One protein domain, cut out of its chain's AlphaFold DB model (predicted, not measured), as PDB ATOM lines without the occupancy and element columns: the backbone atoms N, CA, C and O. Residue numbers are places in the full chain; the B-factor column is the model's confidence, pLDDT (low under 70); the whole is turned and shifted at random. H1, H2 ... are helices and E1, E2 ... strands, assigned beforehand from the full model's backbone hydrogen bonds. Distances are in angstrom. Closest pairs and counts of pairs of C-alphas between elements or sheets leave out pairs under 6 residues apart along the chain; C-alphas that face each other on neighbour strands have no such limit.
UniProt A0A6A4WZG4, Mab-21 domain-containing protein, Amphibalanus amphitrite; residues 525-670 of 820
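AT A GLANCE: This is residues 525 to 670 of the 820 residues of the protein "Mab-21 domain-containing protein" of Amphibalanus amphitrite (UniProt A0A6A4WZG4). A loose cluster of short helices, H4 to H8, has two helical arms reaching out from it on the same side: H1, joined to the cluster through H2, and the long last helix H9, whose residues 656 to 669 stick out. A small hairpin of two short strands, E1 and E2, lies with H3 at the end away from H9, and the gap between the arms is open. The printed part has 146 residues with nine named helices and two named strands, in the order H1, H2, H3, E1, E2, H4, H5, H6, H7, H8, H9; the sheet is E1 - E2, antiparallel, and the class is mostly helix. The whole is only just loose, close to compact, with a radius of gyration of the C-alphas of 17.7 A and spans of 49 by 40 by 34 A.

IN THESE COORDINATES: H1 runs from residue 530, with its C-alpha at (-15.973, -2.618, -22.027), to residue 540 and is 15.0 A long. H2, residues 542 to 556, is 21.5 A long. H3, residues 559 to 562, is 4.9 A long. The strands E1, residues 567 to 569, and E2, residues 575 to 577, are 6.5 A and 6.4 A long. H4, residues 580 to 583, is 5.5 A long, and H5, residues 588 to 595, is 10.0 A long. H6, residues 598 to 610, is 18.3 A long and begins at C-alpha 598, (24.398, -8.441, -14.452). H7, residues 627 to 634, is 10.1 A long, and H8, residues 637 to 647, is 15.4 A long. H9, residues 651 to 669, is the longest helix at 26.8 A and ends at C-alpha 669, (-5.093, 8.061, -4.590).

HOW THE PARTS SIT: The hub is H8, which touches H6, H7 and H9. H6 touches it with residues 600 to 605 alone, about perpendicular at 78 degrees, and the closest C-alphas are those of Ala 600 and Ser 647, 5.5 A apart. H7 and H8 only just touch, with 3 pairs of C-alphas within 8 A, and only at the corner; the closest are Leu 633 and Leu 640, 5.5 A. H9 touches H8 only at the corner, with residues 651 to 652 alone, at a steep tilt of 39 degrees, opposite ways; the C-alphas of Ser 645 and Ser 652 are closest, 5.2 A. H5 and H6 only just touch, with 3 such pairs, and only at the corner; the closest C-alphas are Gln 592 and Pro 598, 5.9 A. H4 touches H7, the closest C-alphas being Ala 580 and Arg 628, 5.1 A. H3 and H4 only just touch, with 3 such pairs, the closest being Leu 561 and Pro 581, 6.6 A. H2 is close to H1 but not clearly touching, the closest C-alphas being Leu 538 and Cys 544, 6.4 A. H1 and H9 are apart. In the hairpin E1 and E2, at 153 degrees, N 568 and O 576 are within hydrogen-bond range at 2.9 A, as are N 576 and O 568 at 2.9 A. Every O i to N i+4 pair is within range in H1, H2, H5, H6, H7, H8 and H9; H3 and H4 are too short for such a pair, and each has its 1 O i to N i+3 pair within range.

THE WHOLE: The two C-alphas farthest apart are those of Arg 526 and Gln 560, 50.6 A. Residues 526 to 532, of which 530 to 532 belong to H1, and residues 656 to 670, of which 656 to 669 belong to H9, stand free. The printed part has no cut. The link from H6 to H7, residues 611 to 626, is long; the other links are tight. The mean pLDDT of the printed part is 80.0, and it is under 70 in residues 525 to 541, 564 to 566, 571 to 575 and 665 to 670.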
ATOM      1  N   LEU A 525     -17.509  -2.646 -15.455       50.81
ATOM      2  CA  LEU A 525     -18.479  -3.656 -15.888       50.81
ATOM      3  C   LEU A 525     -19.928  -3.199 -15.636       50.81
ATOM      4  O   LEU A 525     -20.760  -3.310 -16.530       50.81
ATOM      5  N   ARG A 526     -20.217  -2.566 -14.485       52.78
ATOM      6  CA  ARG A 526     -21.535  -1.957 -14.174       52.78
ATOM      7  C   ARG A 526     -21.913  -0.744 -15.040       52.78
ATOM      8  O   ARG A 526     -22.989  -0.185 -14.853       52.78
ATOM      9  N   ARG A 527     -21.041  -0.295 -15.944       47.91
ATOM     10  CA  ARG A 527     -21.317   0.806 -16.882       47.91
ATOM     11  C   ARG A 527     -21.296   0.363 -18.349       47.91
ATOM     12  O   ARG A 527     -21.258   1.225 -19.218       47.91
ATOM     13  N   ALA A 528     -21.254  -0.946 -18.622       47.44
ATOM     14  CA  ALA A 528     -21.087  -1.524 -19.964       47.44
ATOM     15  C   ALA A 528     -19.889  -0.960 -20.768       47.44
ATOM     16  O   ALA A 528     -19.780  -1.172 -21.976       47.44
ATOM     17  N   ALA A 529     -18.954  -0.279 -20.098       49.62
ATOM     18  CA  ALA A 529     -17.847   0.464 -20.690       49.62
ATOM     19  C   ALA A 529     -16.666  -0.475 -20.981       49.62
ATOM     20  O   ALA A 529     -15.556  -0.300 -20.476       49.62
ATOM     21  N   VAL A 530     -16.941  -1.558 -21.714       52.34
ATOM     22  CA  VAL A 530     -15.973  -2.618 -22.027       52.34
ATOM     23  C   VAL A 530     -14.850  -2.115 -22.950       52.34
ATOM     24  O   VAL A 530     -13.694  -2.428 -22.658       52.34
ATOM     25  N   PRO A 531     -15.102  -1.288 -23.989       50.50
ATOM     26  CA  PRO A 531     -14.027  -0.665 -24.762       50.50
ATOM     27  C   PRO A 531     -13.120   0.219 -23.896       50.50
ATOM     28  O   PRO A 531     -11.898   0.133 -23.995       50.50
ATOM     29  N   GLU A 532     -13.687   1.019 -22.990       52.25
ATOM     30  CA  GLU A 532     -12.933   1.881 -22.078       52.25
ATOM     31  C   GLU A 532     -12.212   1.090 -20.981       52.25
ATOM     32  O   GLU A 532     -11.134   1.504 -20.562       52.25
ATOM     33  N   LEU A 533     -12.760  -0.046 -20.534       54.34
ATOM     34  CA  LEU A 533     -12.105  -1.000 -19.634       54.34
ATOM     35  C   LEU A 533     -10.858  -1.589 -20.287       54.34
ATOM     36  O   LEU A 533      -9.792  -1.596 -19.674       54.34
ATOM     37  N   LEU A 534     -10.985  -2.048 -21.533       56.88
ATOM     38  CA  LEU A 534      -9.874  -2.588 -22.307       56.88
ATOM     39  C   LEU A 534      -8.833  -1.498 -22.593       56.88
ATOM     40  O   LEU A 534      -7.650  -1.724 -22.360       56.88
ATOM     41  N   TRP A 535      -9.248  -0.292 -22.992       55.28
ATOM     42  CA  TRP A 535      -8.333   0.832 -23.222       55.28
ATOM     43  C   TRP A 535      -7.623   1.291 -21.938       55.28
ATOM     44  O   TRP A 535      -6.418   1.532 -21.950       55.28
ATOM     45  N   LEU A 536      -8.332   1.340 -20.803       56.97
ATOM     46  CA  LEU A 536      -7.739   1.597 -19.488       56.97
ATOM     47  C   LEU A 536      -6.729   0.531 -19.088       56.97
ATOM     48  O   LEU A 536      -5.664   0.872 -18.580       56.97
ATOM     49  N   HIS A 537      -7.069  -0.743 -19.286       62.12
ATOM     50  CA  HIS A 537      -6.166  -1.844 -18.992       62.12
ATOM     51  C   HIS A 537      -4.906  -1.738 -19.858       62.12
ATOM     52  O   HIS A 537      -3.805  -1.767 -19.317       62.12
ATOM     53  N   LEU A 538      -5.062  -1.496 -21.166       62.34
ATOM     54  CA  LEU A 538      -3.965  -1.280 -22.113       62.34
ATOM     55  C   LEU A 538      -3.044  -0.128 -21.682       62.34
ATOM     56  O   LEU A 538      -1.844  -0.364 -21.542       62.34
ATOM     57  N   LEU A 539      -3.578   1.064 -21.379       59.22
ATOM     58  CA  LEU A 539      -2.793   2.196 -20.850       59.22
ATOM     59  C   LEU A 539      -2.085   1.879 -19.521       59.22
ATOM     60  O   LEU A 539      -1.034   2.446 -19.221       59.22
ATOM     61  N   MET A 540      -2.661   0.991 -18.707       61.53
ATOM     62  CA  MET A 540      -2.072   0.558 -17.442       61.53
ATOM     63  C   MET A 540      -1.093  -0.612 -17.574       61.53
ATOM     64  O   MET A 540      -0.402  -0.914 -16.600       61.53
ATOM     65  N   THR A 541      -0.972  -1.248 -18.743       69.56
ATOM     66  CA  THR A 541       0.061  -2.266 -18.961       69.56
ATOM     67  C   THR A 541       1.461  -1.658 -18.911       69.56
ATOM     68  O   THR A 541       1.714  -0.546 -19.384       69.56
ATOM     69  N   SER A 542       2.420  -2.458 -18.444       73.19
ATOM     70  CA  SER A 542       3.845  -2.191 -18.641       73.19
ATOM     71  C   SER A 542       4.204  -1.922 -20.104       73.19
ATOM     72  O   SER A 542       5.073  -1.099 -20.371       73.19
ATOM     73  N   GLN A 543       3.546  -2.598 -21.054       75.06
ATOM     74  CA  GLN A 543       3.870  -2.507 -22.478       75.06
ATOM     75  C   GLN A 543       3.546  -1.130 -23.068       75.06
ATOM     76  O   GLN A 543       4.420  -0.540 -23.697       75.06
ATOM     77  N   CYS A 544       2.348  -0.586 -22.822       72.12
ATOM     78  CA  CYS A 544       1.983   0.746 -23.318       72.12
ATOM     79  C   CYS A 544       2.900   1.832 -22.729       72.12
ATOM     80  O   CYS A 544       3.438   2.663 -23.463       72.12
ATOM     81  N   ARG A 545       3.176   1.757 -21.420       73.75
ATOM     82  CA  ARG A 545       4.082   2.685 -20.725       73.75
ATOM     83  C   ARG A 545       5.518   2.607 -21.242       73.75
ATOM     84  O   ARG A 545       6.146   3.640 -21.459       73.75
ATOM     85  N   MET A 546       6.033   1.401 -21.496       81.12
ATOM     86  CA  MET A 546       7.332   1.227 -22.153       81.12
ATOM     87  C   MET A 546       7.328   1.841 -23.557       81.12
ATOM     88  O   MET A 546       8.228   2.609 -23.880       81.12
ATOM     89  N   GLN A 547       6.309   1.565 -24.377       80.38
ATOM     90  CA  GLN A 547       6.210   2.087 -25.744       80.38
ATOM     91  C   GLN A 547       6.206   3.623 -25.798       80.38
ATOM     92  O   GLN A 547       6.892   4.186 -26.649       80.38
ATOM     93  N   GLN A 548       5.510   4.302 -24.878       77.19
ATOM     94  CA  GLN A 548       5.495   5.769 -24.793       77.19
ATOM     95  C   GLN A 548       6.903   6.351 -24.568       77.19
ATOM     96  O   GLN A 548       7.359   7.189 -25.348       77.19
ATOM     97  N   TYR A 549       7.630   5.875 -23.550       83.44
ATOM     98  CA  TYR A 549       8.971   6.388 -23.244       83.44
ATOM     99  C   TYR A 549      10.037   5.945 -24.262       83.44
ATOM    100  O   TYR A 549      10.953   6.715 -24.551       83.44
ATOM    101  N   LEU A 550       9.915   4.752 -24.860       86.00
ATOM    102  CA  LEU A 550      10.807   4.304 -25.940       86.00
ATOM    103  C   LEU A 550      10.605   5.128 -27.221       86.00
ATOM    104  O   LEU A 550      11.588   5.498 -27.861       86.00
ATOM    105  N   LEU A 551       9.360   5.472 -27.575       81.06
ATOM    106  CA  LEU A 551       9.069   6.371 -28.697       81.06
ATOM    107  C   LEU A 551       9.676   7.762 -28.462       81.06
ATOM    108  O   LEU A 551      10.311   8.309 -29.361       81.06
ATOM    109  N   ALA A 552       9.556   8.307 -27.249       81.62
ATOM    110  CA  ALA A 552      10.202   9.567 -26.889       81.62
ATOM    111  C   ALA A 552      11.739   9.483 -26.967       81.62
ATOM    112  O   ALA A 552      12.376  10.384 -27.513       81.62
ATOM    113  N   ALA A 553      12.334   8.376 -26.504       87.81
ATOM    114  CA  ALA A 553      13.769   8.126 -26.643       87.81
ATOM    115  C   ALA A 553      14.208   8.112 -28.120       87.81
ATOM    116  O   ALA A 553      15.234   8.697 -28.454       87.81
ATOM    117  N   LEU A 554      13.416   7.507 -29.011       83.50
ATOM    118  CA  LEU A 554      13.677   7.456 -30.456       83.50
ATOM    119  C   LEU A 554      13.517   8.813 -31.152       83.50
ATOM    120  O   LEU A 554      14.301   9.124 -32.045       83.50
ATOM    121  N   LEU A 555      12.535   9.622 -30.748       81.12
ATOM    122  CA  LEU A 555      12.313  10.962 -31.305       81.12
ATOM    123  C   LEU A 555      13.440  11.943 -30.944       81.12
ATOM    124  O   LEU A 555      13.744  12.838 -31.736       81.12
ATOM    125  N   VAL A 556      14.070  11.774 -29.774       87.31
ATOM    126  CA  VAL A 556      15.165  12.647 -29.321       87.31
ATOM    127  C   VAL A 556      16.564  12.128 -29.673       87.31
ATOM    128  O   VAL A 556      17.475  12.947 -29.814       87.31
ATOM    129  N   ALA A 557      16.738  10.812 -29.852       87.75
ATOM    130  CA  ALA A 557      18.023  10.166 -30.135       87.75
ATOM    131  C   ALA A 557      18.733  10.694 -31.405       87.75
ATOM    132  O   ALA A 557      18.079  11.151 -32.347       87.75
ATOM    133  N   PRO A 558      20.078  10.590 -31.480       86.69
ATOM    134  CA  PRO A 558      20.827  10.965 -32.677       86.69
ATOM    135  C   PRO A 558      20.461  10.124 -33.907       86.69
ATOM    136  O   PRO A 558      20.324   8.902 -33.825       86.69
ATOM    137  N   ASP A 559      20.421  10.769 -35.074       79.75
ATOM    138  CA  ASP A 559      20.090  10.181 -36.381       79.75
ATOM    139  C   ASP A 559      20.825   8.870 -36.703       79.75
ATOM    140  O   ASP A 559      20.266   7.988 -37.351       79.75
ATOM    141  N   GLN A 560      22.074   8.731 -36.250       79.38
ATOM    142  CA  GLN A 560      22.907   7.541 -36.458       79.38
ATOM    143  C   GLN A 560      22.340   6.305 -35.739       79.38
ATOM    144  O   GLN A 560      22.349   5.212 -36.299       79.38
ATOM    145  N   LEU A 561      21.793   6.486 -34.531       76.62
ATOM    146  CA  LEU A 561      21.126   5.432 -33.764       76.62
ATOM    147  C   LEU A 561      19.758   5.099 -34.381       76.62
ATOM    148  O   LEU A 561      19.418   3.934 -34.581       76.62
ATOM    149  N   VAL A 562      19.004   6.140 -34.744       71.31
ATOM    150  CA  VAL A 562      17.676   6.042 -35.375       71.31
ATOM    151  C   VAL A 562      17.747   5.313 -36.725       71.31
ATOM    152  O   VAL A 562      16.860   4.527 -37.054       71.31
ATOM    153  N   ALA A 563      18.828   5.498 -37.488       70.62
ATOM    154  CA  ALA A 563      19.078   4.789 -38.744       70.62
ATOM    155  C   ALA A 563      19.354   3.280 -38.581       70.62
ATOM    156  O   ALA A 563      19.238   2.541 -39.561       70.62
ATOM    157  N   GLY A 564      19.712   2.827 -37.373       66.88
ATOM    158  CA  GLY A 564      19.904   1.413 -37.037       66.88
ATOM    159  C   GLY A 564      18.615   0.668 -36.672       66.88
ATOM    160  O   GLY A 564      18.610  -0.563 -36.671       66.88
ATOM    161  N   ALA A 565      17.525   1.387 -36.380       68.56
ATOM    162  CA  ALA A 565      16.222   0.790 -36.102       68.56
ATOM    163  C   ALA A 565      15.615   0.124 -37.351       68.56
ATOM    164  O   ALA A 565      16.083   0.292 -38.484       68.56
ATOM    165  N   ARG A 566      14.536  -0.637 -37.153       69.75
ATOM    166  CA  ARG A 566      13.746  -1.238 -38.238       69.75
ATOM    167  C   ARG A 566      12.264  -1.033 -37.970       69.75
ATOM    168  O   ARG A 566      11.816  -1.279 -36.856       69.75
ATOM    169  N   LEU A 567      11.521  -0.609 -38.992       70.25
ATOM    170  CA  LEU A 567      10.067  -0.717 -39.004       70.25
ATOM    171  C   LEU A 567       9.668  -1.954 -39.797       70.25
ATOM    172  O   LEU A 567      10.125  -2.135 -40.927       70.25
ATOM    173  N   THR A 568       8.788  -2.752 -39.208       75.12
ATOM    174  CA  THR A 568       8.126  -3.885 -39.849       75.12
ATOM    175  C   THR A 568       6.624  -3.590 -39.873       75.12
ATOM    176  O   THR A 568       6.060  -3.331 -38.805       75.12
ATOM    177  N   PRO A 569       5.960  -3.599 -41.042       71.31
ATOM    178  CA  PRO A 569       4.511  -3.465 -41.097       71.31
ATOM    179  C   PRO A 569       3.838  -4.683 -40.454       71.31
ATOM    180  O   PRO A 569       4.303  -5.816 -40.585       71.31
ATOM    181  N   LEU A 570       2.734  -4.433 -39.761       71.19
ATOM    182  CA  LEU A 570       1.850  -5.424 -39.161       71.19
ATOM    183  C   LEU A 570       0.444  -5.307 -39.785       71.19
ATOM    184  O   LEU A 570       0.104  -4.260 -40.342       71.19
ATOM    185  N   PRO A 571      -0.404  -6.347 -39.682       67.62
ATOM    186  CA  PRO A 571      -1.795  -6.271 -40.123       67.62
ATOM    187  C   PRO A 571      -2.560  -5.093 -39.489       67.62
ATOM    188  O   PRO A 571      -2.361  -4.779 -38.314       67.62
ATOM    189  N   GLY A 572      -3.457  -4.467 -40.259       60.53
ATOM    190  CA  GLY A 572      -4.287  -3.342 -39.797       60.53
ATOM    191  C   GLY A 572      -3.578  -1.981 -39.756       60.53
ATOM    192  O   GLY A 572      -3.866  -1.184 -38.868       60.53
ATOM    193  N   GLY A 573      -2.617  -1.731 -40.656       61.84
ATOM    194  CA  GLY A 573      -1.878  -0.455 -40.742       61.84
ATOM    195  C   GLY A 573      -0.863  -0.224 -39.611       61.84
ATOM    196  O   GLY A 573      -0.225   0.824 -39.528       61.84
ATOM    197  N   LEU A 574      -0.692  -1.200 -38.716       62.44
ATOM    198  CA  LEU A 574       0.181  -1.074 -37.554       62.44
ATOM    199  C   LEU A 574       1.665  -1.184 -37.939       62.44
ATOM    200  O   LEU A 574       2.050  -1.865 -38.888       62.44
ATOM    201  N   LEU A 575       2.526  -0.534 -37.156       67.69
ATOM    202  CA  LEU A 575       3.968  -0.461 -37.390       67.69
ATOM    203  C   LEU A 575       4.733  -0.946 -36.152       67.69
ATOM    204  O   LEU A 575       4.688  -0.316 -35.097       67.69
ATOM    205  N   ALA A 576       5.458  -2.060 -36.279       75.44
ATOM    206  CA  ALA A 576       6.364  -2.553 -35.244       75.44
ATOM    207  C   ALA A 576       7.744  -1.907 -35.393       75.44
ATOM    208  O   ALA A 576       8.359  -2.009 -36.453       75.44
ATOM    209  N   LEU A 577       8.246  -1.280 -34.326       76.31
ATOM    210  CA  LEU A 577       9.549  -0.614 -34.295       76.31
ATOM    211  C   LEU A 577      10.541  -1.415 -33.449       76.31
ATOM    212  O   LEU A 577      10.322  -1.623 -32.256       76.31
ATOM    213  N   ASP A 578      11.630  -1.868 -34.071       78.44
ATOM    214  CA  ASP A 578      12.703  -2.582 -33.383       78.44
ATOM    215  C   ASP A 578      13.475  -1.627 -32.464       78.44
ATOM    216  O   ASP A 578      14.272  -0.800 -32.911       78.44
ATOM    217  N   ALA A 579      13.210  -1.757 -31.166       81.56
ATOM    218  CA  ALA A 579      13.840  -0.989 -30.103       81.56
ATOM    219  C   ALA A 579      15.234  -1.519 -29.706       81.56
ATOM    220  O   ALA A 579      15.887  -0.894 -28.872       81.56
ATOM    221  N   ALA A 580      15.724  -2.627 -30.280       83.69
ATOM    222  CA  ALA A 580      17.026  -3.196 -29.916       83.69
ATOM    223  C   ALA A 580      18.220  -2.215 -30.003       83.69
ATOM    224  O   ALA A 580      19.053  -2.241 -29.094       83.69
ATOM    225  N   PRO A 581      18.312  -1.289 -30.983       84.75
ATOM    226  CA  PRO A 581      19.384  -0.288 -31.012       84.75
ATOM    227  C   PRO A 581      19.397   0.659 -29.806       84.75
ATOM    228  O   PRO A 581      20.462   1.144 -29.435       84.75
ATOM    229  N   LEU A 582      18.256   0.891 -29.143       87.62
ATOM    230  CA  LEU A 582      18.205   1.701 -27.920       87.62
ATOM    231  C   LEU A 582      18.944   1.044 -26.750       87.62
ATOM    232  O   LEU A 582      19.427   1.746 -25.867       87.62
ATOM    233  N   MET A 583      19.063  -0.287 -26.731       90.88
ATOM    234  CA  MET A 583      19.772  -0.992 -25.657       90.88
ATOM    235  C   MET A 583      21.281  -0.719 -25.693       90.88
ATOM    236  O   MET A 583      21.929  -0.767 -24.654       90.88
ATOM    237  N   ALA A 584      21.831  -0.352 -26.857       88.12
ATOM    238  CA  ALA A 584      23.225   0.073 -26.993       88.12
ATOM    239  C   ALA A 584      23.522   1.435 -26.329       88.12
ATOM    240  O   ALA A 584      24.682   1.823 -26.225       88.12
ATOM    241  N   LEU A 585      22.495   2.158 -25.856       90.38
ATOM    242  CA  LEU A 585      22.657   3.352 -25.021       90.38
ATOM    243  C   LEU A 585      22.935   3.022 -23.544       90.38
ATOM    244  O   LEU A 585      23.309   3.919 -22.790       90.38
ATOM    245  N   LEU A 586      22.710   1.780 -23.101       91.56
ATOM    246  CA  LEU A 586      22.855   1.389 -21.699       91.56
ATOM    247  C   LEU A 586      24.325   1.146 -21.345       91.56
ATOM    248  O   LEU A 586      25.021   0.356 -21.978       91.56
ATOM    249  N   THR A 587      24.789   1.808 -20.289       91.50
ATOM    250  CA  THR A 587      26.136   1.621 -19.735       91.50
ATOM    251  C   THR A 587      26.168   0.447 -18.750       91.50
ATOM    252  O   THR A 587      25.122   0.072 -18.207       91.50
ATOM    253  N   PRO A 588      27.356  -0.079 -18.390       91.69
ATOM    254  CA  PRO A 588      27.489  -1.028 -17.283       91.69
ATOM    255  C   PRO A 588      26.877  -0.522 -15.965       91.69
ATOM    256  O   PRO A 588      26.326  -1.314 -15.209       91.69
ATOM    257  N   SER A 589      26.890   0.795 -15.715       89.12
ATOM    258  CA  SER A 589      26.251   1.421 -14.544       89.12
ATOM    259  C   SER A 589      24.719   1.356 -14.593       89.12
ATOM    260  O   SER A 589      24.077   1.200 -13.553       89.12
ATOM    261  N   ASP A 590      24.107   1.442 -15.778       90.56
ATOM    262  CA  ASP A 590      22.658   1.254 -15.928       90.56
ATOM    263  C   ASP A 590      22.290  -0.222 -15.821       90.56
ATOM    264  O   ASP A 590      21.330  -0.555 -15.134       90.56
ATOM    265  N   LEU A 591      23.073  -1.116 -16.432       92.31
ATOM    266  CA  LEU A 591      22.862  -2.558 -16.315       92.31
ATOM    267  C   LEU A 591      23.009  -3.021 -14.861       92.31
ATOM    268  O   LEU A 591      22.157  -3.764 -14.392       92.31
ATOM    269  N   GLN A 592      23.985  -2.515 -14.098       90.69
ATOM    270  CA  GLN A 592      24.086  -2.784 -12.658       90.69
ATOM    271  C   GLN A 592      22.849  -2.290 -11.887       90.69
ATOM    272  O   GLN A 592      22.387  -2.966 -10.973       90.69
ATOM    273  N   ARG A 593      22.276  -1.137 -12.258       86.88
ATOM    274  CA  ARG A 593      21.056  -0.587 -11.631       86.88
ATOM    275  C   ARG A 593      19.778  -1.341 -12.007       86.88
ATOM    276  O   ARG A 593      18.885  -1.450 -11.173       86.88
ATOM    277  N   LEU A 594      19.673  -1.815 -13.248       90.25
ATOM    278  CA  LEU A 594      18.496  -2.501 -13.790       90.25
ATOM    279  C   LEU A 594      18.490  -4.000 -13.466       90.25
ATOM    280  O   LEU A 594      17.424  -4.568 -13.241       90.25
ATOM    281  N   LEU A 595      19.668  -4.630 -13.459       93.00
ATOM    282  CA  LEU A 595      19.837  -6.070 -13.265       93.00
ATOM    283  C   LEU A 595      20.263  -6.453 -11.840       93.00
ATOM    284  O   LEU A 595      20.155  -7.620 -11.487       93.00
ATOM    285  N   VAL A 596      20.738  -5.496 -11.031       90.38
ATOM    286  CA  VAL A 596      21.311  -5.656  -9.674       90.38
ATOM    287  C   VAL A 596      22.590  -6.506  -9.620       90.38
ATOM    288  O   VAL A 596      23.581  -6.047  -9.057       90.38
ATOM    289  N   ASP A 597      22.608  -7.675 -10.261       92.94
ATOM    290  CA  ASP A 597      23.799  -8.449 -10.622       92.94
ATOM    291  C   ASP A 597      23.715  -8.865 -12.113       92.94
ATOM    292  O   ASP A 597      23.083  -9.872 -12.459       92.94
ATOM    293  N   PRO A 598      24.353  -8.107 -13.028       94.44
ATOM    294  CA  PRO A 598      24.398  -8.441 -14.452       94.44
ATOM    295  C   PRO A 598      25.066  -9.787 -14.766       94.44
ATOM    296  O   PRO A 598      24.753 -10.401 -15.790       94.44
ATOM    297  N   ALA A 599      25.989 -10.261 -13.922       94.38
ATOM    298  CA  ALA A 599      26.707 -11.511 -14.148       94.38
ATOM    299  C   ALA A 599      25.825 -12.720 -13.805       94.38
ATOM    300  O   ALA A 599      25.753 -13.659 -14.605       94.38
ATOM    301  N   ALA A 600      25.103 -12.664 -12.681       94.88
ATOM    302  CA  ALA A 600      24.125 -13.677 -12.286       94.88
ATOM    303  C   ALA A 600      22.944 -13.745 -13.269       94.88
ATOM    304  O   ALA A 600      22.640 -14.823 -13.786       94.88
ATOM    305  N   VAL A 601      22.352 -12.598 -13.632       95.31
ATOM    306  CA  VAL A 601      21.270 -12.533 -14.635       95.31
ATOM    307  C   VAL A 601      21.753 -13.035 -16.003       95.31
ATOM    308  O   VAL A 601      21.053 -13.796 -16.675       95.31
ATOM    309  N   GLY A 602      22.973 -12.676 -16.415       94.44
ATOM    310  CA  GLY A 602      23.577 -13.169 -17.654       94.44
ATOM    311  C   GLY A 602      23.845 -14.679 -17.642       94.44
ATOM    312  O   GLY A 602      23.645 -15.346 -18.659       94.44
ATOM    313  N   ALA A 603      24.259 -15.241 -16.502       95.31
ATOM    314  CA  ALA A 603      24.438 -16.683 -16.332       95.31
ATOM    315  C   ALA A 603      23.096 -17.429 -16.385       95.31
ATOM    316  O   ALA A 603      22.994 -18.433 -17.092       95.31
ATOM    317  N   TRP A 604      22.059 -16.893 -15.734       95.69
ATOM    318  CA  TRP A 604      20.693 -17.409 -15.820       95.69
ATOM    319  C   TRP A 604      20.193 -17.419 -17.269       95.69
ATOM    320  O   TRP A 604      19.781 -18.468 -17.758       95.69
ATOM    321  N   CYS A 605      20.326 -16.310 -18.009       94.69
ATOM    322  CA  CYS A 605      19.905 -16.247 -19.415       94.69
ATOM    323  C   CYS A 605      20.615 -17.298 -20.286       94.69
ATOM    324  O   CYS A 605      19.965 -17.976 -21.080       94.69
ATOM    325  N   ARG A 606      21.934 -17.481 -20.119       94.38
ATOM    326  CA  ARG A 606      22.695 -18.518 -20.844       94.38
ATOM    327  C   ARG A 606      22.241 -19.935 -20.483       94.38
ATOM    328  O   ARG A 606      22.146 -20.775 -21.375       94.38
ATOM    329  N   HIS A 607      21.912 -20.196 -19.217       94.12
ATOM    330  CA  HIS A 607      21.345 -21.479 -18.803       94.12
ATOM    331  C   HIS A 607      19.976 -21.729 -19.454       94.12
ATOM    332  O   HIS A 607      19.795 -22.768 -20.084       94.12
ATOM    333  N   GLN A 608      19.058 -20.757 -19.412       94.25
ATOM    334  CA  GLN A 608      17.742 -20.868 -20.057       94.25
ATOM    335  C   GLN A 608      17.859 -21.118 -21.573       94.25
ATOM    336  O   GLN A 608      17.147 -21.956 -22.117       94.25
ATOM    337  N   LEU A 609      18.799 -20.457 -22.260       92.56
ATOM    338  CA  LEU A 609      19.055 -20.670 -23.692       92.56
ATOM    339  C   LEU A 609      19.627 -22.064 -24.016       92.56
ATOM    340  O   LEU A 609      19.429 -22.550 -25.130       92.56
ATOM    341  N   SER A 610      20.292 -22.725 -23.061       92.56
ATOM    342  CA  SER A 610      20.792 -24.102 -23.223       92.56
ATOM    343  C   SER A 610      19.706 -25.182 -23.110       92.56
ATOM    344  O   SER A 610      19.934 -26.319 -23.522       92.56
ATOM    345  N   LEU A 611      18.513 -24.838 -22.607       92.00
ATOM    346  CA  LEU A 611      17.376 -25.758 -22.523       92.00
ATOM    347  C   LEU A 611      16.769 -26.045 -23.917       92.00
ATOM    348  O   LEU A 611      16.932 -25.235 -24.843       92.00
ATOM    349  N   PRO A 612      16.023 -27.155 -24.092       90.38
ATOM    350  CA  PRO A 612      15.188 -27.382 -25.273       90.38
ATOM    351  C   PRO A 612      14.212 -26.213 -25.508       90.38
ATOM    352  O   PRO A 612      13.723 -25.657 -24.524       90.38
ATOM    353  N   PRO A 613      13.879 -25.839 -26.762       83.94
ATOM    354  CA  PRO A 613      13.032 -24.674 -27.060       83.94
ATOM    355  C   PRO A 613      11.705 -24.625 -26.287       83.94
ATOM    356  O   PRO A 613      11.320 -23.561 -25.815       83.94
ATOM    357  N   GLU A 614      11.061 -25.777 -26.096       84.19
ATOM    358  CA  GLU A 614       9.797 -25.945 -25.358       84.19
ATOM    359  C   GLU A 614       9.892 -25.603 -23.858       84.19
ATOM    360  O   GLU A 614       8.879 -25.344 -23.216       84.19
ATOM    361  N   GLN A 615      11.103 -25.597 -23.294       83.69
ATOM    362  CA  GLN A 615      11.371 -25.312 -21.880       83.69
ATOM    363  C   GLN A 615      11.900 -23.884 -21.656       83.69
ATOM    364  O   GLN A 615      12.125 -23.480 -20.514       83.69
ATOM    365  N   ARG A 616      12.114 -23.103 -22.727       85.44
ATOM    366  CA  ARG A 616      12.673 -21.747 -22.634       85.44
ATOM    367  C   ARG A 616      11.619 -20.728 -22.189       85.44
ATOM    368  O   ARG A 616      10.458 -20.829 -22.584       85.44
ATOM    369  N   PRO A 617      12.005 -19.681 -21.438       85.25
ATOM    370  CA  PRO A 617      11.144 -18.530 -21.204       85.25
ATOM    371  C   PRO A 617      10.734 -17.868 -22.528       85.25
ATOM    372  O   PRO A 617      11.583 -17.532 -23.355       85.25
ATOM    373  N   ALA A 618       9.432 -17.651 -22.722       82.25
ATOM    374  CA  ALA A 618       8.905 -17.072 -23.955       82.25
ATOM    375  C   ALA A 618       9.505 -15.680 -24.240       82.25
ATOM    376  O   ALA A 618       9.490 -14.788 -23.389       82.25
ATOM    377  N   GLY A 619      10.016 -15.504 -25.460       81.38
ATOM    378  CA  GLY A 619      10.651 -14.269 -25.927       81.38
ATOM    379  C   GLY A 619      12.170 -14.186 -25.728       81.38
ATOM    380  O   GLY A 619      12.768 -13.283 -26.299       81.38
ATOM    381  N   LEU A 620      12.803 -15.111 -24.993       85.19
ATOM    382  CA  LEU A 620      14.263 -15.160 -24.841       85.19
ATOM    383  C   LEU A 620      14.903 -15.990 -25.969       85.19
ATOM    384  O   LEU A 620      14.840 -17.221 -25.944       85.19
ATOM    385  N   THR A 621      15.529 -15.333 -26.949       87.00
ATOM    386  CA  THR A 621      16.192 -16.003 -28.089       87.00
ATOM    387  C   THR A 621      17.692 -15.721 -28.174       87.00
ATOM    388  O   THR A 621      18.448 -16.595 -28.599       87.00
ATOM    389  N   ALA A 622      18.133 -14.548 -27.711       86.81
ATOM    390  CA  ALA A 622      19.536 -14.141 -27.652       86.81
ATOM    391  C   ALA A 622      20.005 -13.872 -26.211       86.81
ATOM    392  O   ALA A 622      19.213 -13.550 -25.325       86.81
ATOM    393  N   ALA A 623      21.313 -13.982 -25.971       84.88
ATOM    394  CA  ALA A 623      21.910 -13.671 -24.676       84.88
ATOM    395  C   ALA A 623      22.030 -12.139 -24.454       84.88
ATOM    396  O   ALA A 623      22.156 -11.376 -25.420       84.88
ATOM    397  N   PRO A 624      21.999 -11.665 -23.190       88.00
ATOM    398  CA  PRO A 624      22.042 -10.238 -22.842       88.00
ATOM    399  C   PRO A 624      23.439  -9.596 -22.984       88.00
ATOM    400  O   PRO A 624      23.690  -8.528 -22.438       88.00
ATOM    401  N   ASP A 625      24.352 -10.237 -23.711       85.31
ATOM    402  CA  ASP A 625      25.592  -9.650 -24.232       85.31
ATOM    403  C   ASP A 625      25.366  -8.898 -25.561       85.31
ATOM    404  O   ASP A 625      26.192  -8.078 -25.963       85.31
ATOM    405  N   THR A 626      24.226  -9.120 -26.224       87.12
ATOM    406  CA  THR A 626      23.820  -8.411 -27.446       87.12
ATOM    407  C   THR A 626      22.724  -7.370 -27.173       87.12
ATOM    408  O   THR A 626      21.845  -7.617 -26.343       87.12
ATOM    409  N   PRO A 627      22.649  -6.254 -27.933       87.06
ATOM    410  CA  PRO A 627      21.524  -5.314 -27.847       87.06
ATOM    411  C   PRO A 627      20.157  -5.971 -28.102       87.06
ATOM    412  O   PRO A 627      19.141  -5.523 -27.575       87.06
ATOM    413  N   ARG A 628      20.128  -7.068 -28.875       87.69
ATOM    414  CA  ARG A 628      18.915  -7.848 -29.140       87.69
ATOM    415  C   ARG A 628      18.470  -8.664 -27.925       87.69
ATOM    416  O   ARG A 628      17.309  -8.559 -27.545       87.69
ATOM    417  N   GLY A 629      19.369  -9.422 -27.295       88.88
ATOM    418  CA  GLY A 629      19.051 -10.167 -26.072       88.88
ATOM    419  C   GLY A 629      18.789  -9.253 -24.872       88.88
ATOM    420  O   GLY A 629      17.918  -9.544 -24.057       88.88
ATOM    421  N   LEU A 630      19.452  -8.091 -24.809       91.81
ATOM    422  CA  LEU A 630      19.101  -7.024 -23.869       91.81
ATOM    423  C   LEU A 630      17.675  -6.512 -24.099       91.81
ATOM    424  O   LEU A 630      16.959  -6.323 -23.125       91.81
ATOM    425  N   ALA A 631      17.229  -6.328 -25.345       89.81
ATOM    426  CA  ALA A 631      15.858  -5.891 -25.622       89.81
ATOM    427  C   ALA A 631      14.829  -6.973 -25.268       89.81
ATOM    428  O   ALA A 631      13.808  -6.672 -24.654       89.81
ATOM    429  N   GLU A 632      15.117  -8.228 -25.618       90.19
ATOM    430  CA  GLU A 632      14.274  -9.385 -25.298       90.19
ATOM    431  C   GLU A 632      14.110  -9.585 -23.789       90.19
ATOM    432  O   GLU A 632      13.000  -9.847 -23.334       90.19
ATOM    433  N   LEU A 633      15.180  -9.386 -23.011       91.75
ATOM    434  CA  LEU A 633      15.144  -9.402 -21.551       91.75
ATOM    435  C   LEU A 633      14.454  -8.154 -20.976       91.75
ATOM    436  O   LEU A 633      13.461  -8.274 -20.265       91.75
ATOM    437  N   LEU A 634      14.979  -6.958 -21.256       92.00
ATOM    438  CA  LEU A 634      14.637  -5.726 -20.536       92.00
ATOM    439  C   LEU A 634      13.263  -5.154 -20.907       92.00
ATOM    440  O   LEU A 634      12.623  -4.529 -20.065       92.00
ATOM    441  N   LEU A 635      12.799  -5.359 -22.145       88.31
ATOM    442  CA  LEU A 635      11.490  -4.871 -22.601       88.31
ATOM    443  C   LEU A 635      10.359  -5.887 -22.359       88.31
ATOM    444  O   LEU A 635       9.188  -5.581 -22.583       88.31
ATOM    445  N   ASN A 636      10.688  -7.080 -21.855       90.06
ATOM    446  CA  ASN A 636       9.733  -8.069 -21.375       90.06
ATOM    447  C   ASN A 636       9.715  -8.042 -19.839       90.06
ATOM    448  O   ASN A 636      10.452  -8.759 -19.167       90.06
ATOM    449  N   SER A 637       8.852  -7.200 -19.266       89.25
ATOM    450  CA  SER A 637       8.798  -6.953 -17.816       89.25
ATOM    451  C   SER A 637       8.516  -8.198 -16.963       89.25
ATOM    452  O   SER A 637       8.903  -8.233 -15.794       89.25
ATOM    453  N   ALA A 638       7.876  -9.226 -17.529       87.75
ATOM    454  CA  ALA A 638       7.666 -10.512 -16.867       87.75
ATOM    455  C   ALA A 638       8.937 -11.378 -16.886       87.75
ATOM    456  O   ALA A 638       9.306 -11.945 -15.857       87.75
ATOM    457  N   LEU A 639       9.639 -11.437 -18.024       90.12
ATOM    458  CA  LEU A 639      10.914 -12.146 -18.156       90.12
ATOM    459  C   LEU A 639      12.014 -11.505 -17.302       90.12
ATOM    460  O   LEU A 639      12.723 -12.227 -16.606       90.12
ATOM    461  N   LEU A 640      12.120 -10.173 -17.300       92.00
ATOM    462  CA  LEU A 640      13.070  -9.445 -16.461       92.00
ATOM    463  C   LEU A 640      12.820  -9.714 -14.971       92.00
ATOM    464  O   LEU A 640      13.746 -10.089 -14.257       92.00
ATOM    465  N   ALA A 641      11.572  -9.593 -14.508       90.62
ATOM    466  CA  ALA A 641      11.225  -9.889 -13.117       90.62
ATOM    467  C   ALA A 641      11.518 -11.353 -12.742       90.62
ATOM    468  O   ALA A 641      12.033 -11.609 -11.656       90.62
ATOM    469  N   ARG A 642      11.255 -12.309 -13.647       92.00
ATOM    470  CA  ARG A 642      11.595 -13.725 -13.447       92.00
ATOM    471  C   ARG A 642      13.108 -13.940 -13.338       92.00
ATOM    472  O   ARG A 642      13.555 -14.584 -12.394       92.00
ATOM    473  N   ALA A 643      13.883 -13.379 -14.265       93.88
ATOM    474  CA  ALA A 643      15.340 -13.477 -14.268       93.88
ATOM    475  C   ALA A 643      15.945 -12.908 -12.975       93.88
ATOM    476  O   ALA A 643      16.820 -13.530 -12.374       93.88
ATOM    477  N   LEU A 644      15.433 -11.764 -12.509       94.25
ATOM    478  CA  LEU A 644      15.839 -11.139 -11.251       94.25
ATOM    479  C   LEU A 644      15.485 -12.012 -10.038       94.25
ATOM    480  O   LEU A 644      16.366 -12.319  -9.239       94.25
ATOM    481  N   SER A 645      14.238 -12.481  -9.930       92.75
ATOM    482  CA  SER A 645      13.799 -13.370  -8.843       92.75
ATOM    483  C   SER A 645      14.554 -14.701  -8.770       92.75
ATOM    484  O   SER A 645      14.736 -15.216  -7.669       92.75
ATOM    485  N   GLU A 646      14.975 -15.269  -9.904       94.56
ATOM    486  CA  GLU A 646      15.668 -16.568  -9.957       94.56
ATOM    487  C   GLU A 646      17.200 -16.470  -9.846       94.56
ATOM    488  O   GLU A 646      17.841 -17.490  -9.595       94.56
ATOM    489  N   SER A 647      17.806 -15.287 -10.022       95.06
ATOM    490  CA  SER A 647      19.275 -15.132 -10.034       95.06
ATOM    491  C   SER A 647      19.853 -14.112  -9.051       95.06
ATOM    492  O   SER A 647      21.037 -14.208  -8.738       95.06
ATOM    493  N   VAL A 648      19.055 -13.179  -8.517       93.69
ATOM    494  CA  VAL A 648      19.532 -12.132  -7.599       93.69
ATOM    495  C   VAL A 648      19.003 -12.372  -6.177       93.69
ATOM    496  O   VAL A 648      17.817 -12.144  -5.909       93.69
ATOM    497  N   PRO A 649      19.859 -12.788  -5.219       91.25
ATOM    498  CA  PRO A 649      19.458 -12.989  -3.828       91.25
ATOM    499  C   PRO A 649      18.795 -11.746  -3.220       91.25
ATOM    500  O   PRO A 649      19.306 -10.633  -3.319       91.25
ATOM    501  N   GLY A 650      17.641 -11.938  -2.579       85.81
ATOM    502  CA  GLY A 650      16.883 -10.866  -1.925       85.81
ATOM    503  C   GLY A 650      16.069  -9.956  -2.856       85.81
ATOM    504  O   GLY A 650      15.235  -9.204  -2.349       85.81
ATOM    505  N   TRP A 651      16.215 -10.042  -4.188       90.81
ATOM    506  CA  TRP A 651      15.474  -9.164  -5.107       90.81
ATOM    507  C   TRP A 651      13.957  -9.294  -4.956       90.81
ATOM    508  O   TRP A 651      13.269  -8.282  -4.871       90.81
ATOM    509  N   SER A 652      13.432 -10.518  -4.841       87.25
ATOM    510  CA  SER A 652      11.990 -10.769  -4.680       87.25
ATOM    511  C   SER A 652      11.391 -10.085  -3.442       87.25
ATOM    512  O   SER A 652      10.245  -9.645  -3.481       87.25
ATOM    513  N   GLU A 653      12.163  -9.946  -2.360       86.62
ATOM    514  CA  GLU A 653      11.730  -9.254  -1.140       86.62
ATOM    515  C   GLU A 653      11.803  -7.728  -1.302       86.62
ATOM    516  O   GLU A 653      10.860  -7.019  -0.953       86.62
ATOM    517  N   ALA A 654      12.873  -7.209  -1.913       82.69
ATOM    518  CA  ALA A 654      12.976  -5.786  -2.241       82.69
ATOM    519  C   ALA A 654      11.865  -5.335  -3.213       82.69
ATOM    520  O   ALA A 654      11.255  -4.281  -3.018       82.69
ATOM    521  N   ALA A 655      11.555  -6.163  -4.215       83.62
ATOM    522  CA  ALA A 655      10.460  -5.956  -5.155       83.62
ATOM    523  C   ALA A 655       9.094  -5.992  -4.453       83.62
ATOM    524  O   ALA A 655       8.282  -5.100  -4.688       83.62
ATOM    525  N   ARG A 656       8.859  -6.943  -3.532       86.62
ATOM    526  CA  ARG A 656       7.637  -6.990  -2.707       86.62
ATOM    527  C   ARG A 656       7.455  -5.711  -1.888       86.62
ATOM    528  O   ARG A 656       6.364  -5.146  -1.873       86.62
ATOM    529  N   LEU A 657       8.508  -5.227  -1.231       84.25
ATOM    530  CA  LEU A 657       8.440  -4.021  -0.399       84.25
ATOM    531  C   LEU A 657       8.147  -2.751  -1.220       84.25
ATOM    532  O   LEU A 657       7.378  -1.894  -0.770       84.25
ATOM    533  N   ASP A 658       8.708  -2.628  -2.426       80.31
ATOM    534  CA  ASP A 658       8.415  -1.503  -3.321       80.31
ATOM    535  C   ASP A 658       7.037  -1.629  -4.001       80.31
ATOM    536  O   ASP A 658       6.310  -0.635  -4.096       80.31
ATOM    537  N   ASP A 659       6.606  -2.841  -4.365       83.94
ATOM    538  CA  ASP A 659       5.235  -3.123  -4.807       83.94
ATOM    539  C   ASP A 659       4.220  -2.734  -3.724       83.94
ATOM    540  O   ASP A 659       3.296  -1.980  -4.008       83.94
ATOM    541  N   GLU A 660       4.396  -3.153  -2.466       82.19
ATOM    542  CA  GLU A 660       3.505  -2.766  -1.364       82.19
ATOM    543  C   GLU A 660       3.517  -1.251  -1.106       82.19
ATOM    544  O   GLU A 660       2.514  -0.661  -0.691       82.19
ATOM    545  N   LYS A 661       4.664  -0.587  -1.289       78.38
ATOM    546  CA  LYS A 661       4.786   0.874  -1.177       78.38
ATOM    547  C   LYS A 661       3.986   1.564  -2.286       78.38
ATOM    548  O   LYS A 661       3.230   2.496  -1.997       78.38
ATOM    549  N   ARG A 662       4.069   1.068  -3.525       71.75
ATOM    550  CA  ARG A 662       3.256   1.524  -4.667       71.75
ATOM    551  C   ARG A 662       1.784   1.209  -4.473       71.75
ATOM    552  O   ARG A 662       0.962   2.087  -4.693       71.75
ATOM    553  N   GLN A 663       1.444   0.025  -3.981       71.88
ATOM    554  CA  GLN A 663       0.079  -0.407  -3.695       71.88
ATOM    555  C   GLN A 663      -0.577   0.471  -2.621       71.88
ATOM    556  O   GLN A 663      -1.740   0.847  -2.760       71.88
ATOM    557  N   ARG A 664       0.174   0.865  -1.581       70.44
ATOM    558  CA  ARG A 664      -0.264   1.830  -0.555       70.44
ATOM    559  C   ARG A 664      -0.414   3.249  -1.111       70.44
ATOM    560  O   ARG A 664      -1.393   3.917  -0.788       70.44
ATOM    561  N   MET A 665       0.511   3.700  -1.960       61.97
ATOM    562  CA  MET A 665       0.426   4.989  -2.664       61.97
ATOM    563  C   MET A 665      -0.814   5.045  -3.573       61.97
ATOM    564  O   MET A 665      -1.631   5.954  -3.449       61.97
ATOM    565  N   TRP A 666      -1.003   4.022  -4.409       59.03
ATOM    566  CA  TRP A 666      -2.167   3.840  -5.273       59.03
ATOM    567  C   TRP A 666      -3.467   3.716  -4.485       59.03
ATOM    568  O   TRP A 666      -4.429   4.392  -4.810       59.03
ATOM    569  N   SER A 667      -3.518   2.928  -3.411       59.91
ATOM    570  CA  SER A 667      -4.741   2.776  -2.605       59.91
ATOM    571  C   SER A 667      -5.162   4.065  -1.889       59.91
ATOM    572  O   SER A 667      -6.329   4.194  -1.532       59.91
ATOM    573  N   ARG A 668      -4.240   5.019  -1.696       52.22
ATOM    574  CA  ARG A 668      -4.513   6.358  -1.143       52.22
ATOM    575  C   ARG A 668      -4.971   7.382  -2.192       52.22
ATOM    576  O   ARG A 668      -5.556   8.388  -1.810       52.22
ATOM    577  N   THR A 669      -4.707   7.157  -3.482       45.38
ATOM    578  CA  THR A 669      -5.093   8.061  -4.590       45.38
ATOM    579  C   THR A 669      -6.193   7.486  -5.491       45.38
ATOM    580  O   THR A 669      -6.892   8.222  -6.189       45.38
ATOM    581  N   ALA A 670      -6.405   6.172  -5.455       47.25
ATOM    582  CA  ALA A 670      -7.479   5.487  -6.147       47.25
ATOM    583  C   ALA A 670      -8.816   5.771  -5.455       47.25
ATOM    584  O   ALA A 670      -9.155   5.161  -4.444       47.25
TER     585      ALA A 670